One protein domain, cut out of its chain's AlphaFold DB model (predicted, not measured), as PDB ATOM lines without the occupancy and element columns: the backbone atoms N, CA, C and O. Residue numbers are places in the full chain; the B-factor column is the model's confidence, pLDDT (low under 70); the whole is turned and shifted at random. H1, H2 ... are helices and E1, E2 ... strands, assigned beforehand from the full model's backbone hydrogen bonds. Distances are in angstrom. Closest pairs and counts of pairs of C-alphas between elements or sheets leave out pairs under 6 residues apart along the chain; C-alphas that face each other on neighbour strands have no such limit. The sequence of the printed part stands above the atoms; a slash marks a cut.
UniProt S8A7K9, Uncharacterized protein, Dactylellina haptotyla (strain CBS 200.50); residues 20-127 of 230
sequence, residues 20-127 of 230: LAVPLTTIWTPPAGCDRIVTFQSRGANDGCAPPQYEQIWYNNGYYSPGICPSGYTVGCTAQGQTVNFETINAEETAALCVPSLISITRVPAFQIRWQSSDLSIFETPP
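Overview. This is residues 20 to 127 of the 230 residues of an uncharacterized protein of Dactylellina haptotyla (strain CBS 200.50) (UniProt S8A7K9). Regular structure is little: a strongly twisted antiparallel sheet, E3 - E4 - E5, has the parallel pair E1 E2 beside E5 and long loops around. Of 108 printed residues 41 lie in named elements, in order E1 H1 E2 E3 E4 E5 H2, mixed class. The whole is compact, radius of gyration of the C-alphas 13.5 A, spanning 39 by 29 by 25 A.

Along the chain. E3 is residues 73 to 79, E4 93 to 100, 22.6 A long, E5 111 to 116, E1 21 to 24, E2 63 to 67, H1 54 to 59, H2 117 to 121. C-alpha 21 is at (-8.164, 29.463, -75.371), C-alpha 121 at (-2.557, 37.566, -91.177).

Arrangement. Hairpins E3 and E4, N 76 to O 97 2.8 A, and E4 and E5, N 96 to O 113 2.9 A, form a meander. The closest C-alphas of E2 and E5, Tyr 64 and Ile 113, are 4.6 A apart. E1, H1, E2 form a strand-helix-strand unit, two parallel neighbour strands with a helix between them along the chain, and its crossover is right-handed. H2 has 0 of 1 O i to N i+4 and 1 of 2 O i to N i+3 pairs within hydrogen-bond range.

Size, cuts and confidence. The printed part has no cut. Links E1 to H1 and E3 to E4 are long. Residues 40 to 47 and 103 to 106 have pLDDT under 70.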
ATOM      1  N   LEU A  20      -8.319  26.847 -71.427       88.50
ATOM      2  CA  LEU A  20      -9.286  27.612 -72.210       88.50
ATOM      3  C   LEU A  20      -8.538  28.632 -73.078       88.50
ATOM      4  O   LEU A  20      -7.866  29.508 -72.538       88.50
ATOM      5  N   ALA A  21      -8.684  28.515 -74.395       91.81
ATOM      6  CA  ALA A  21      -8.164  29.463 -75.371       91.81
ATOM      7  C   ALA A  21      -9.337  30.163 -76.065       91.81
ATOM      8  O   ALA A  21     -10.217  29.497 -76.611       91.81
ATOM      9  N   VAL A  22      -9.357  31.494 -76.025       94.38
ATOM     10  CA  VAL A  22     -10.423  32.314 -76.624       94.38
ATOM     11  C   VAL A  22      -9.808  33.245 -77.669       94.38
ATOM     12  O   VAL A  22      -8.802  33.886 -77.376       94.38
ATOM     13  N   PRO A  23     -10.352  33.359 -78.887       95.81
ATOM     14  CA  PRO A  23      -9.786  34.268 -79.875       95.81
ATOM     15  C   PRO A  23     -10.025  35.730 -79.472       95.81
ATOM     16  O   PRO A  23     -11.128  36.110 -79.078       95.81
ATOM     17  N   LEU A  24      -8.993  36.559 -79.616       95.81
ATOM     18  CA  LEU A  24      -9.069  38.013 -79.480       95.81
ATOM     19  C   LEU A  24      -8.203  38.624 -80.578       95.81
ATOM     20  O   LEU A  24      -7.075  39.028 -80.337       95.81
ATOM     21  N   THR A  25      -8.697  38.602 -81.812       95.38
ATOM     22  CA  THR A  25      -7.927  38.994 -83.007       95.38
ATOM     23  C   THR A  25      -8.057  40.473 -83.373       95.38
ATOM     24  O   THR A  25      -7.368  40.955 -84.271       95.38
ATOM     25  N   THR A  26      -8.932  41.193 -82.674       94.44
ATOM     26  CA  THR A  26      -9.197  42.627 -82.836       94.44
ATOM     27  C   THR A  26      -8.945  43.343 -81.519       94.44
ATOM     28  O   THR A  26      -9.030  42.737 -80.441       94.44
ATOM     29  N   ILE A  27      -8.630  44.636 -81.588       94.19
ATOM     30  CA  ILE A  27      -8.406  45.431 -80.378       94.19
ATOM     31  C   ILE A  27      -9.753  45.638 -79.681       94.19
ATOM     32  O   ILE A  27     -10.563  46.479 -80.073       94.19
ATOM     33  N   TRP A  28      -9.998  44.893 -78.603       94.12
ATOM     34  CA  TRP A  28     -11.189  45.121 -77.791       94.12
ATOM     35  C   TRP A  28     -11.076  46.456 -77.055       94.12
ATOM     36  O   TRP A  28     -10.088  46.729 -76.371       94.12
ATOM     37  N   THR A  29     -12.101  47.292 -77.195       92.75
ATOM     38  CA  THR A  29     -12.191  48.591 -76.528       92.75
ATOM     39  C   THR A  29     -13.348  48.559 -75.534       92.75
ATOM     40  O   THR A  29     -14.445  48.137 -75.910       92.75
ATOM     41  N   PRO A  30     -13.144  48.997 -74.280       89.25
ATOM     42  CA  PRO A  30     -14.215  49.025 -73.294       89.25
ATOM     43  C   PRO A  30     -15.349  49.952 -73.733       89.25
ATOM     44  O   PRO A  30     -15.078  51.037 -74.257       89.25
ATOM     45  N   PRO A  31     -16.613  49.585 -73.475       90.69
ATOM     46  CA  PRO A  31     -17.732  50.501 -73.623       90.69
ATOM     47  C   PRO A  31     -17.564  51.769 -72.774       90.69
ATOM     48  O   PRO A  31     -16.886  51.778 -71.744       90.69
ATOM     49  N   ALA A  32     -18.236  52.847 -73.184       88.81
ATOM     50  CA  ALA A  32     -18.287  54.075 -72.397       88.81
ATOM     51  C   ALA A  32     -18.832  53.801 -70.979       88.81
ATOM     52  O   ALA A  32     -19.792  53.049 -70.810       88.81
ATOM     53  N   GLY A  33     -18.218  54.417 -69.964       84.50
ATOM     54  CA  GLY A  33     -18.532  54.179 -68.547       84.50
ATOM     55  C   GLY A  33     -17.686  53.088 -67.881       84.50
ATOM     56  O   GLY A  33     -17.799  52.878 -66.675       84.50
ATOM     57  N   CYS A  34     -16.809  52.415 -68.629       84.31
ATOM     58  CA  CYS A  34     -15.804  51.519 -68.070       84.31
ATOM     59  C   CYS A  34     -14.516  52.286 -67.740       84.31
ATOM     60  O   CYS A  34     -13.561  52.282 -68.514       84.31
ATOM     61  N   ASP A  35     -14.468  52.908 -66.561       75.06
ATOM     62  CA  ASP A  35     -13.278  53.645 -66.095       75.06
ATOM     63  C   ASP A  35     -12.065  52.731 -65.850       75.06
ATOM     64  O   ASP A  35     -10.922  53.187 -65.770       75.06
ATOM     65  N   ARG A  36     -12.309  51.426 -65.672       73.56
ATOM     66  CA  ARG A  36     -11.287  50.409 -65.407       73.56
ATOM     67  C   ARG A  36     -11.639  49.116 -66.126       73.56
ATOM     68  O   ARG A  36     -12.700  48.539 -65.892       73.56
ATOM     69  N   ILE A  37     -10.703  48.640 -66.936       72.69
ATOM     70  CA  ILE A  37     -10.745  47.291 -67.491       72.69
ATOM     71  C   ILE A  37     -10.335  46.353 -66.371       72.69
ATOM     72  O   ILE A  37      -9.162  46.301 -66.022       72.69
ATOM     73  N   VAL A  38     -11.314  45.646 -65.808       73.50
ATOM     74  CA  VAL A  38     -11.131  44.614 -64.782       73.50
ATOM     75  C   VAL A  38     -10.489  45.104 -63.467       73.50
ATOM     76  O   VAL A  38      -9.391  45.646 -63.402       73.50
ATOM     77  N   THR A  39     -11.130  44.816 -62.339       72.44
ATOM     78  CA  THR A  39     -10.591  45.104 -61.002       72.44
ATOM     79  C   THR A  39     -10.291  43.812 -60.244       72.44
ATOM     80  O   THR A  39     -11.117  42.905 -60.211       72.44
ATOM     81  N   PHE A  40      -9.136  43.734 -59.564       66.25
ATOM     82  CA  PHE A  40      -8.765  42.568 -58.734       66.25
ATOM     83  C   PHE A  40      -9.786  42.238 -57.635       66.25
ATOM     84  O   PHE A  40      -9.803  41.121 -57.126       66.25
ATOM     85  N   GLN A  41     -10.593  43.218 -57.225       59.66
ATOM     86  CA  GLN A  41     -11.463  43.113 -56.054       59.66
ATOM     87  C   GLN A  41     -12.877  42.608 -56.353       59.66
ATOM     88  O   GLN A  41     -13.650  42.417 -55.418       59.66
ATOM     89  N   SER A  42     -13.231  42.346 -57.610       50.44
ATOM     90  CA  SER A  42     -14.636  42.133 -57.950       50.44
ATOM     91  C   SER A  42     -14.895  40.700 -58.390       50.44
ATOM     92  O   SER A  42     -14.750  40.359 -59.560       50.44
ATOM     93  N   ARG A  43     -15.403  39.875 -57.464       50.16
ATOM     94  CA  ARG A  43     -16.498  38.969 -57.844       50.16
ATOM     95  C   ARG A  43     -17.561  39.860 -58.493       50.16
ATOM     96  O   ARG A  43     -18.138  40.687 -57.792       50.16
ATOM     97  N   GLY A  44     -17.734  39.767 -59.808       51.00
ATOM     98  CA  GLY A  44     -18.579  40.693 -60.563       51.00
ATOM     99  C   GLY A  44     -17.841  41.919 -61.102       51.00
ATOM    100  O   GLY A  44     -18.367  43.026 -61.030       51.00
ATOM    101  N   ALA A  45     -16.633  41.753 -61.658       57.09
ATOM    102  CA  ALA A  45     -16.238  42.661 -62.735       57.09
ATOM    103  C   ALA A  45     -17.414  42.685 -63.719       57.09
ATOM    104  O   ALA A  45     -17.867  41.618 -64.122       57.09
ATOM    105  N   ASN A  46     -17.982  43.859 -64.005       61.75
ATOM    106  CA  ASN A  46     -19.090  43.937 -64.949       61.75
ATOM    107  C   ASN A  46     -18.626  43.243 -66.230       61.75
ATOM    108  O   ASN A  46     -17.651  43.703 -66.823       61.75
ATOM    109  N   ASP A  47     -19.295  42.165 -66.647       64.69
ATOM    110  CA  ASP A  47     -18.935  41.429 -67.869       64.69
ATOM    111  C   ASP A  47     -18.879  42.354 -69.099       64.69
ATOM    112  O   ASP A  47     -18.224  42.045 -70.088       64.69
ATOM    113  N   GLY A  48     -19.515  43.531 -69.025       79.81
ATOM    114  CA  GLY A  48     -19.434  44.580 -70.040       79.81
ATOM    115  C   GLY A  48     -18.132  45.397 -70.070       79.81
ATOM    116  O   GLY A  48     -17.878  46.050 -71.072       79.81
ATOM    117  N   CYS A  49     -17.304  45.379 -69.022       86.88
ATOM    118  CA  CYS A  49     -16.053  46.152 -68.924       86.88
ATOM    119  C   CYS A  49     -14.790  45.289 -69.019       86.88
ATOM    120  O   CYS A  49     -13.700  45.736 -68.651       86.88
ATOM    121  N   ALA A  50     -14.919  44.058 -69.506       89.00
ATOM    122  CA  ALA A  50     -13.804  43.161 -69.755       89.00
ATOM    123  C   ALA A  50     -13.900  42.582 -71.174       89.00
ATOM    124  O   ALA A  50     -15.001  42.527 -71.732       89.00
ATOM    125  N   PRO A  51     -12.780  42.125 -71.766       91.38
ATOM    126  CA  PRO A  51     -12.856  41.428 -73.037       91.38
ATOM    127  C   PRO A  51     -13.709  40.149 -72.919       91.38
ATOM    128  O   PRO A  51     -13.911  39.633 -71.810       91.38
ATOM    129  N   PRO A  52     -14.229  39.627 -74.044       91.00
ATOM    130  CA  PRO A  52     -15.145  38.493 -74.041       91.00
ATOM    131  C   PRO A  52     -14.609  37.308 -73.234       91.00
ATOM    132  O   PRO A  52     -13.455  36.919 -73.383       91.00
ATOM    133  N   GLN A  53     -15.465  36.712 -72.398       90.19
ATOM    134  CA  GLN A  53     -15.139  35.522 -71.597       90.19
ATOM    135  C   GLN A  53     -14.013  35.715 -70.563       90.19
ATOM    136  O   GLN A  53     -13.496  34.727 -70.032       90.19
ATOM    137  N   TYR A  54     -13.666  36.958 -70.206       88.81
ATOM    138  CA  TYR A  54     -12.597  37.258 -69.247       88.81
ATOM    139  C   TYR A  54     -12.693  36.453 -67.940       88.81
ATOM    140  O   TYR A  54     -11.706  35.848 -67.523       88.81
ATOM    141  N   GLU A  55     -13.869  36.397 -67.303       86.50
ATOM    142  CA  GLU A  55     -14.047  35.687 -66.028       86.50
ATOM    143  C   GLU A  55     -13.716  34.188 -66.162       86.50
ATOM    144  O   GLU A  55     -13.045  33.591 -65.314       86.50
ATOM    145  N   GLN A  56     -14.135  33.585 -67.275       87.00
ATOM    146  CA  GLN A  56     -13.896  32.175 -67.567       87.00
ATOM    147  C   GLN A  56     -12.412  31.927 -67.840       87.00
ATOM    148  O   GLN A  56     -11.849  30.961 -67.331       87.00
ATOM    149  N   ILE A  57     -11.753  32.802 -68.592       89.06
ATOM    150  CA  ILE A  57     -10.312  32.716 -68.842       89.06
ATOM    151  C   ILE A  57      -9.549  32.827 -67.519       89.06
ATOM    152  O   ILE A  57      -8.753  31.946 -67.196       89.06
ATOM    153  N   TRP A  58      -9.854  33.838 -66.706       86.38
ATOM    154  CA  TRP A  58      -9.176  34.095 -65.437       86.38
ATOM    155  C   TRP A  58      -9.287  32.920 -64.456       86.38
ATOM    156  O   TRP A  58      -8.275  32.397 -63.991       86.38
ATOM    157  N   TYR A  59     -10.501  32.439 -64.172       85.31
ATOM    158  CA  TYR A  59     -10.690  31.373 -63.181       85.31
ATOM    159  C   TYR A  59     -10.258  29.982 -63.656       85.31
ATOM    160  O   TYR A  59     -10.070  29.095 -62.821       85.31
ATOM    161  N   ASN A  60     -10.098  29.765 -64.965       85.75
ATOM    162  CA  ASN A  60      -9.648  28.481 -65.510       85.75
ATOM    163  C   ASN A  60      -8.166  28.492 -65.943       85.75
ATOM    164  O   ASN A  60      -7.711  27.513 -66.538       85.75
ATOM    165  N   ASN A  61      -7.403  29.547 -65.615       86.88
ATOM    166  CA  ASN A  61      -6.025  29.757 -66.086       86.88
ATOM    167  C   ASN A  61      -5.909  29.640 -67.621       86.88
ATOM    168  O   ASN A  61      -5.022  28.960 -68.138       86.88
ATOM    169  N   GLY A  62      -6.872  30.222 -68.334       91.75
ATOM    170  CA  GLY A  62      -6.890  30.306 -69.789       91.75
ATOM    171  C   GLY A  62      -6.042  31.457 -70.330       91.75
ATOM    172  O   GLY A  62      -5.373  32.174 -69.585       91.75
ATOM    173  N   TYR A  63      -6.122  31.660 -71.640       94.06
ATOM    174  CA  TYR A  63      -5.471  32.754 -72.360       94.06
ATOM    175  C   TYR A  63      -6.254  33.109 -73.628       94.06
ATOM    176  O   TYR A  63      -7.137  32.361 -74.055       94.06
ATOM    177  N   TYR A  64      -5.917  34.236 -74.253       95.56
ATOM    178  CA  TYR A  64      -6.416  34.533 -75.593       95.56
ATOM    179  C   TYR A  64      -5.463  33.989 -76.661       95.56
ATOM    180  O   TYR A  64      -4.256  34.199 -76.551       95.56
ATOM    181  N   SER A  65      -5.969  33.280 -77.673       94.81
ATOM    182  CA  SER A  65      -5.160  32.746 -78.780       94.81
ATOM    183  C   SER A  65      -6.009  32.461 -80.033       94.81
ATOM    184  O   SER A  65      -7.026  31.771 -79.912       94.81
ATOM    185  N   PRO A  66      -5.613  32.959 -81.222       95.69
ATOM    186  CA  PRO A  66      -4.680  34.073 -81.383       95.69
ATOM    187  C   PRO A  66      -5.202  35.322 -80.649       95.69
ATOM    188  O   PRO A  66      -6.406  35.597 -80.651       95.69
ATOM    189  N   GLY A  67      -4.312  36.039 -79.956       94.94
ATOM    190  CA  GLY A  67      -4.670  37.160 -79.081       94.94
ATOM    191  C   GLY A  67      -3.855  38.434 -79.318       94.94
ATOM    192  O   GLY A  67      -2.635  38.368 -79.442       94.94
ATOM    193  N   ILE A  68      -4.528  39.588 -79.306       94.94
ATOM    194  CA  ILE A  68      -3.946  40.935 -79.225       94.94
ATOM    195  C   ILE A  68      -4.343  41.620 -77.913       94.94
ATOM    196  O   ILE A  68      -5.382  41.312 -77.327       94.94
ATOM    197  N   CYS A  69      -3.520  42.554 -77.428       94.31
ATOM    198  CA  CYS A  69      -3.890  43.359 -76.270       94.31
ATOM    199  C   CYS A  69      -5.079  44.294 -76.595       94.31
ATOM    200  O   CYS A  69      -5.096  44.923 -77.651       94.31
ATOM    201  N   PRO A  70      -6.068  44.418 -75.693       93.12
ATOM    202  CA  PRO A  70      -7.139  45.391 -75.782       93.12
ATOM    203  C   PRO A  70      -6.612  46.816 -75.600       93.12
ATOM    204  O   PRO A  70      -5.498  47.049 -75.127       93.12
ATOM    205  N   SER A  71      -7.471  47.779 -75.916       90.38
ATOM    206  CA  SER A  71      -7.193  49.199 -75.737       90.38
ATOM    207  C   SER A  71      -6.831  49.524 -74.282       90.38
ATOM    208  O   SER A  71      -7.442  49.012 -73.342       90.38
ATOM    209  N   GLY A  72      -5.810  50.362 -74.088       86.81
ATOM    210  CA  GLY A  72      -5.273  50.710 -72.765       86.81
ATOM    211  C   GLY A  72      -4.301  49.683 -72.172       86.81
ATOM    212  O   GLY A  72      -3.842  49.876 -71.043       86.81
ATOM    213  N   TYR A  73      -3.977  48.621 -72.916       90.88
ATOM    214  CA  TYR A  73      -2.942  47.650 -72.574       90.88
ATOM    215  C   TYR A  73      -1.864  47.577 -73.648       90.88
ATOM    216  O   TYR A  73      -2.108  47.751 -74.839       90.88
ATOM    217  N   THR A  74      -0.660  47.247 -73.207       91.12
ATOM    218  CA  THR A  74       0.527  47.045 -74.037       91.12
ATOM    219  C   THR A  74       1.129  45.681 -73.754       91.12
ATOM    220  O   THR A  74       1.011  45.150 -72.646       91.12
ATOM    221  N   VAL A  75       1.806  45.118 -74.752       92.44
ATOM    222  CA  VAL A  75       2.597  43.901 -74.573       92.44
ATOM    223  C   VAL A  75       3.750  44.193 -73.617       92.44
ATOM    224  O   VAL A  75       4.617  45.011 -73.916       92.44
ATOM    225  N   GLY A  76       3.734  43.527 -72.463       89.31
ATOM    226  CA  GLY A  76       4.821  43.512 -71.491       89.31
ATOM    227  C   GLY A  76       5.794  42.371 -71.780       89.31
ATOM    228  O   GLY A  76       6.378  42.287 -72.857       89.31
ATOM    229  N   CYS A  77       5.976  41.471 -70.811       89.44
ATOM    230  CA  CYS A  77       6.888  40.338 -70.958       89.44
ATOM    231  C   CYS A  77       6.392  39.340 -72.014       89.44
ATOM    232  O   CYS A  77       5.233  38.917 -71.976       89.44
ATOM    233  N   THR A  78       7.299  38.907 -72.888       92.75
ATOM    234  CA  THR A  78       7.087  37.840 -73.874       92.75
ATOM    235  C   THR A  78       7.896  36.595 -73.513       92.75
ATOM    236  O   THR A  78       8.997  36.703 -72.973       92.75
ATOM    237  N   ALA A  79       7.387  35.417 -73.856       89.69
ATOM    238  CA  ALA A  79       8.061  34.138 -73.685       89.69
ATOM    239  C   ALA A  79       7.820  33.233 -74.903       89.69
ATOM    240  O   ALA A  79       6.703  33.150 -75.413       89.69
ATOM    241  N   GLN A  80       8.867  32.533 -75.338       90.19
ATOM    242  CA  GLN A  80       8.844  31.537 -76.415       90.19
ATOM    243  C   GLN A  80       9.640  30.313 -75.961       90.19
ATOM    244  O   GLN A  80      10.704  30.470 -75.361       90.19
ATOM    245  N   GLY A  81       9.131  29.101 -76.199       82.25
ATOM    246  CA  GLY A  81       9.825  27.870 -75.789       82.25
ATOM    247  C   GLY A  81      10.067  27.744 -74.275       82.25
ATOM    248  O   GLY A  81      10.999  27.061 -73.857       82.25
ATOM    249  N   GLN A  82       9.286  28.444 -73.447       85.81
ATOM    250  CA  GLN A  82       9.358  28.422 -71.980       85.81
ATOM    251  C   GLN A  82       8.041  27.904 -71.394       85.81
ATOM    252  O   GLN A  82       7.015  27.895 -72.069       85.81
ATOM    253  N   THR A  83       8.037  27.510 -70.121       84.06
ATOM    254  CA  THR A  83       6.795  27.191 -69.405       84.06
ATOM    255  C   THR A  83       6.192  28.463 -68.803       84.06
ATOM    256  O   THR A  83       6.789  29.079 -67.923       84.06
ATOM    257  N   VAL A  84       4.989  28.837 -69.242       83.50
ATOM    258  CA  VAL A  84       4.202  29.962 -68.710       83.50
ATOM    259  C   VAL A  84       2.905  29.409 -68.130       83.50
ATOM    260  O   VAL A  84       2.246  28.592 -68.765       83.50
ATOM    261  N   ASN A  85       2.525  29.823 -66.916       80.06
ATOM    262  CA  ASN A  85       1.294  29.361 -66.250       80.06
ATOM    263  C   ASN A  85       1.136  27.825 -66.218       80.06
ATOM    264  O   ASN A  85       0.048  27.270 -66.416       80.06
ATOM    265  N   PHE A  86       2.242  27.136 -65.916       82.94
ATOM    266  CA  PHE A  86       2.340  25.670 -65.854       82.94
ATOM    267  C   PHE A  86       2.115  24.957 -67.200       82.94
ATOM    268  O   PHE A  86       1.853  23.757 -67.217       82.94
ATOM    269  N   GLU A  87       2.218  25.671 -68.322       84.38
ATOM    270  CA  GLU A  87       2.086  25.122 -69.670       84.38
ATOM    271  C   GLU A  87       3.312  25.484 -70.512       84.38
ATOM    272  O   GLU A  87       3.748  26.634 -70.535       84.38
ATOM    273  N   THR A  88       3.886  24.497 -71.197       87.25
ATOM    274  CA  THR A  88       5.012  24.717 -72.110       87.25
ATOM    275  C   THR A  88       4.518  25.393 -73.381       87.25
ATOM    276  O   THR A  88       3.650  24.859 -74.066       87.25
ATOM    277  N   ILE A  89       5.079  26.558 -73.692       88.56
ATOM    278  CA  ILE A  89       4.828  27.283 -74.937       88.56
ATOM    279  C   ILE A  89       5.637  26.626 -76.053       88.56
ATOM    280  O   ILE A  89       6.830  26.359 -75.878       88.56
ATOM    281  N   ASN A  90       5.001  26.368 -77.195       89.44
ATOM    282  CA  ASN A  90       5.692  25.802 -78.351       89.44
ATOM    283  C   ASN A  90       6.778  26.761 -78.866       89.44
ATOM    284  O   ASN A  90       6.684  27.972 -78.694       89.44
ATOM    285  N   ALA A  91       7.807  26.234 -79.531       88.50
ATOM    286  CA  ALA A  91       8.879  27.068 -80.086       88.50
ATOM    287  C   ALA A  91       8.385  28.043 -81.176       88.50
ATOM    288  O   ALA A  91       8.974  29.101 -81.367       88.50
ATOM    289  N   GLU A  92       7.298  27.693 -81.868       90.75
ATOM    290  CA  GLU A  92       6.661  28.509 -82.916       90.75
ATOM    291  C   GLU A  92       5.555  29.431 -82.369       90.75
ATOM    292  O   GLU A  92       4.939  30.188 -83.119       90.75
ATOM    293  N   GLU A  93       5.293  29.370 -81.063       92.31
ATOM    294  CA  GLU A  93       4.266  30.146 -80.380       92.31
ATOM    295  C   GLU A  93       4.923  31.196 -79.483       92.31
ATOM    296  O   GLU A  93       5.887  30.935 -78.763       92.31
ATOM    297  N   THR A  94       4.381  32.407 -79.507       94.44
ATOM    298  CA  THR A  94       4.758  33.476 -78.587       94.44
ATOM    299  C   THR A  94       3.649  33.651 -77.576       94.44
ATOM    300  O   THR A  94       2.508  33.889 -77.953       94.44
ATOM    301  N   ALA A  95       3.980  33.562 -76.291       94.62
ATOM    302  CA  ALA A  95       3.107  34.001 -75.216       94.62
ATOM    303  C   ALA A  95       3.533  35.394 -74.758       94.62
ATOM    304  O   ALA A  95       4.725  35.672 -74.629       94.62
ATOM    305  N   ALA A  96       2.573  36.256 -74.453       94.69
ATOM    306  CA  ALA A  96       2.850  37.549 -73.853       94.69
ATOM    307  C   ALA A  96       1.837  37.906 -72.773       94.69
ATOM    308  O   ALA A  96       0.699  37.434 -72.780       94.69
ATOM    309  N   LEU A  97       2.260  38.760 -71.845       93.31
ATOM    310  CA  LEU A  97       1.371  39.389 -70.878       93.31
ATOM    311  C   LEU A  97       1.008  40.782 -71.364       93.31
ATOM    312  O   LEU A  97       1.876  41.638 -71.520       93.31
ATOM    313  N   CYS A  98      -0.278  41.024 -71.547       92.81
ATOM    314  CA  CYS A  98      -0.781  42.369 -71.724       92.81
ATOM    315  C   CYS A  98      -0.894  43.033 -70.358       92.81
ATOM    316  O   CYS A  98      -1.605  42.553 -69.470       92.81
ATOM    317  N   VAL A  99      -0.188  44.145 -70.205       90.06
ATOM    318  CA  VAL A  99      -0.154  44.956 -68.989       90.06
ATOM    319  C   VAL A  99      -0.770  46.328 -69.271       90.06
ATOM    320  O   VAL A  99      -0.668  46.801 -70.403       90.06
ATOM    321  N   PRO A 100      -1.427  46.972 -68.293       88.31
ATOM    322  CA  PRO A 100      -1.983  48.306 -68.495       88.31
ATOM    323  C   PRO A 100      -0.896  49.291 -68.940       88.31
ATOM    324  O   PRO A 100       0.178  49.335 -68.340       88.31
ATOM    325  N   SER A 101      -1.174  50.094 -69.966       84.69
ATOM    326  CA  SER A 101      -0.202  51.038 -70.545       84.69
ATOM    327  C   SER A 101       0.040  52.272 -69.678       84.69
ATOM    328  O   SER A 101       1.043  52.962 -69.828       84.69
ATOM    329  N   LEU A 102      -0.886  52.575 -68.770       73.50
ATOM    330  CA  LEU A 102      -0.765  53.693 -67.846       73.50
ATOM    331  C   LEU A 102      -0.170  53.208 -66.527       73.50
ATOM    332  O   LEU A 102      -0.571  52.167 -66.007       73.50
ATOM    333  N   ILE A 103       0.720  54.019 -65.945       57.75
ATOM    334  CA  ILE A 103       1.284  53.872 -64.589       57.75
ATOM    335  C   ILE A 103       0.190  54.149 -63.543       57.75
ATOM    336  O   ILE A 103       0.316  54.996 -62.658       57.75
ATOM    337  N   SER A 104      -0.958  53.490 -63.668       55.16
ATOM    338  CA  SER A 104      -1.988  53.562 -62.657       55.16
ATOM    339  C   SER A 104      -1.435  52.847 -61.431       55.16
ATOM    340  O   SER A 104      -1.192  51.646 -61.457       55.16
ATOM    341  N   ILE A 105      -1.269  53.583 -60.333       57.25
ATOM    342  CA  ILE A 105      -0.944  53.075 -58.984       57.25
ATOM    343  C   ILE A 105      -1.903  51.978 -58.492       57.25
ATOM    344  O   ILE A 105      -1.707  51.367 -57.441       57.25
ATOM    345  N   THR A 106      -2.969  51.733 -59.244       63.91
ATOM    346  CA  THR A 106      -3.917  50.670 -58.991       63.91
ATOM    347  C   THR A 106      -3.433  49.382 -59.629       63.91
ATOM    348  O   THR A 106      -3.186  49.319 -60.827       63.91
ATOM    349  N   ARG A 107      -3.358  48.322 -58.824       70.44
ATOM    350  CA  ARG A 107      -3.143  46.966 -59.327       70.44
ATOM    351  C   ARG A 107      -4.297  46.647 -60.282       70.44
ATOM    352  O   ARG A 107      -5.455  46.688 -59.871       70.44
ATOM    353  N   VAL A 108      -3.982  46.353 -61.536       76.25
ATOM    354  CA  VAL A 108      -4.921  45.848 -62.546       76.25
ATOM    355  C   VAL A 108      -4.356  44.520 -63.059       76.25
ATOM    356  O   VAL A 108      -3.132  44.405 -63.183       76.25
ATOM    357  N   PRO A 109      -5.184  43.483 -63.271       82.25
ATOM    358  CA  PRO A 109      -4.681  42.194 -63.715       82.25
ATOM    359  C   PRO A 109      -4.097  42.283 -65.122       82.25
ATOM    360  O   PRO A 109      -4.640  42.953 -66.004       82.25
ATOM    361  N   ALA A 110      -2.988  41.574 -65.313       88.56
ATOM    362  CA  ALA A 110      -2.479  41.250 -66.632       88.56
ATOM    363  C   ALA A 110      -3.232  40.031 -67.176       88.56
ATOM    364  O   ALA A 110      -3.642  39.157 -66.407       88.56
ATOM    365  N   PHE A 111      -3.371  39.943 -68.492       88.56
ATOM    366  CA  PHE A 111      -3.901  38.755 -69.160       88.56
ATOM    367  C   PHE A 111      -2.889  38.219 -70.157       88.56
ATOM    368  O   PHE A 111      -2.085  38.956 -70.728       88.56
ATOM    369  N   GLN A 112      -2.929  36.906 -70.332       94.31
ATOM    370  CA  GLN A 112      -2.052  36.208 -71.247       94.31
ATOM    371  C   GLN A 112      -2.685  36.168 -72.637       94.31
ATOM    372  O   GLN A 112      -3.835  35.752 -72.797       94.31
ATOM    373  N   ILE A 113      -1.905  36.565 -73.632       95.50
ATOM    374  CA  ILE A 113      -2.200  36.379 -75.049       95.50
ATOM    375  C   ILE A 113      -1.162  35.427 -75.645       95.50
ATOM    376  O   ILE A 113      -0.037  35.331 -75.141       95.50
ATOM    377  N   ARG A 114      -1.535  34.712 -76.701       95.38
ATOM    378  CA  ARG A 114      -0.633  33.863 -77.474       95.38
ATOM    379  C   ARG A 114      -0.906  33.990 -78.963       95.38
ATOM    380  O   ARG A 114      -2.026  34.313 -79.356       95.38
ATOM    381  N   TRP A 115       0.116  33.755 -79.773       95.38
ATOM    382  CA  TRP A 115       0.002  33.718 -81.228       95.38
ATOM    383  C   TRP A 115       1.174  32.964 -81.858       95.38
ATOM    384  O   TRP A 115       2.262  32.885 -81.283       95.38
ATOM    385  N   GLN A 116       0.963  32.446 -83.062       94.94
ATOM    386  CA  GLN A 116       1.995  31.922 -83.950       94.94
ATOM    387  C   GLN A 116       2.240  32.890 -85.112       94.94
ATOM    388  O   GLN A 116       1.428  33.768 -85.405       94.94
ATOM    389  N   SER A 117       3.350  32.711 -85.830       91.75
ATOM    390  CA  SER A 117       3.648  33.511 -87.028       91.75
ATOM    391  C   SER A 117       2.582  33.366 -88.122       91.75
ATOM    392  O   SER A 117       2.344  34.311 -88.869       91.75
ATOM    393  N   SER A 118       1.913  32.210 -88.205       93.00
ATOM    394  CA  SER A 118       0.795  31.981 -89.132       93.00
ATOM    395  C   SER A 118      -0.452  32.798 -88.799       93.00
ATOM    396  O   SER A 118      -1.256  33.052 -89.690       93.00
ATOM    397  N   ASP A 119      -0.607  33.225 -87.544       94.06
ATOM    398  CA  ASP A 119      -1.783  33.969 -87.086       94.06
ATOM    399  C   ASP A 119      -1.684  35.464 -87.414       94.06
ATOM    400  O   ASP A 119      -2.668  36.195 -87.306       94.06
ATOM    401  N   LEU A 120      -0.505  35.934 -87.841       91.56
ATOM    402  CA  LEU A 120      -0.240  37.350 -88.102       91.56
ATOM    403  C   LEU A 120      -1.139  37.950 -89.189       91.56
ATOM    404  O   LEU A 120      -1.407  39.145 -89.150       91.56
ATOM    405  N   SER A 121      -1.622  37.137 -90.129       93.62
ATOM    406  CA  SER A 121      -2.557  37.566 -91.177       93.62
ATOM    407  C   SER A 121      -4.009  37.692 -90.699       93.62
ATOM    408  O   SER A 121      -4.825  38.275 -91.408       93.62
ATOM    409  N   ILE A 122      -4.339  37.139 -89.527       93.38
ATOM    410  CA  ILE A 122      -5.695  37.137 -88.959       93.38
ATOM    411  C   ILE A 122      -5.911  38.366 -88.067       93.38
ATOM    412  O   ILE A 122      -7.049  38.791 -87.858       93.38
ATOM    413  N   PHE A 123      -4.834  38.938 -87.523       92.00
ATOM    414  CA  PHE A 123      -4.939  40.108 -86.666       92.00
ATOM    415  C   PHE A 123      -5.279  41.378 -87.444       92.00
ATOM    416  O   PHE A 123      -4.754  41.633 -88.525       92.00
ATOM    417  N   GLU A 124      -6.095  42.226 -86.822       91.38
ATOM    418  CA  GLU A 124      -6.348  43.594 -87.289       91.38
ATOM    419  C   GLU A 124      -5.066  44.443 -87.302       91.38
ATOM    420  O   GLU A 124      -4.834  45.232 -88.216       91.38
ATOM    421  N   THR A 125      -4.215  44.263 -86.289       88.56
ATOM    422  CA  THR A 125      -2.902  44.907 -86.169       88.56
ATOM    423  C   THR A 125      -1.887  43.913 -85.603       88.56
ATOM    424  O   THR A 125      -2.278  42.983 -84.899       88.56
ATOM    425  N   PRO A 126      -0.578  44.055 -85.878       86.44
ATOM    426  CA  PRO A 126       0.409  43.157 -85.294       86.44
ATOM    427  C   PRO A 126       0.304  43.159 -83.758       86.44
ATOM    428  O   PRO A 126       0.227  44.237 -83.168       86.44
ATOM    429  N   PRO A 127       0.368  41.998 -83.078       81.12
ATOM    430  CA  PRO A 127       0.154  41.920 -81.630       81.12
ATOM    431  C   PRO A 127       1.183  42.720 -80.819       81.12
ATOM    432  O   PRO A 127       0.931  43.072 -79.673       81.12
TER     433      PRO A 127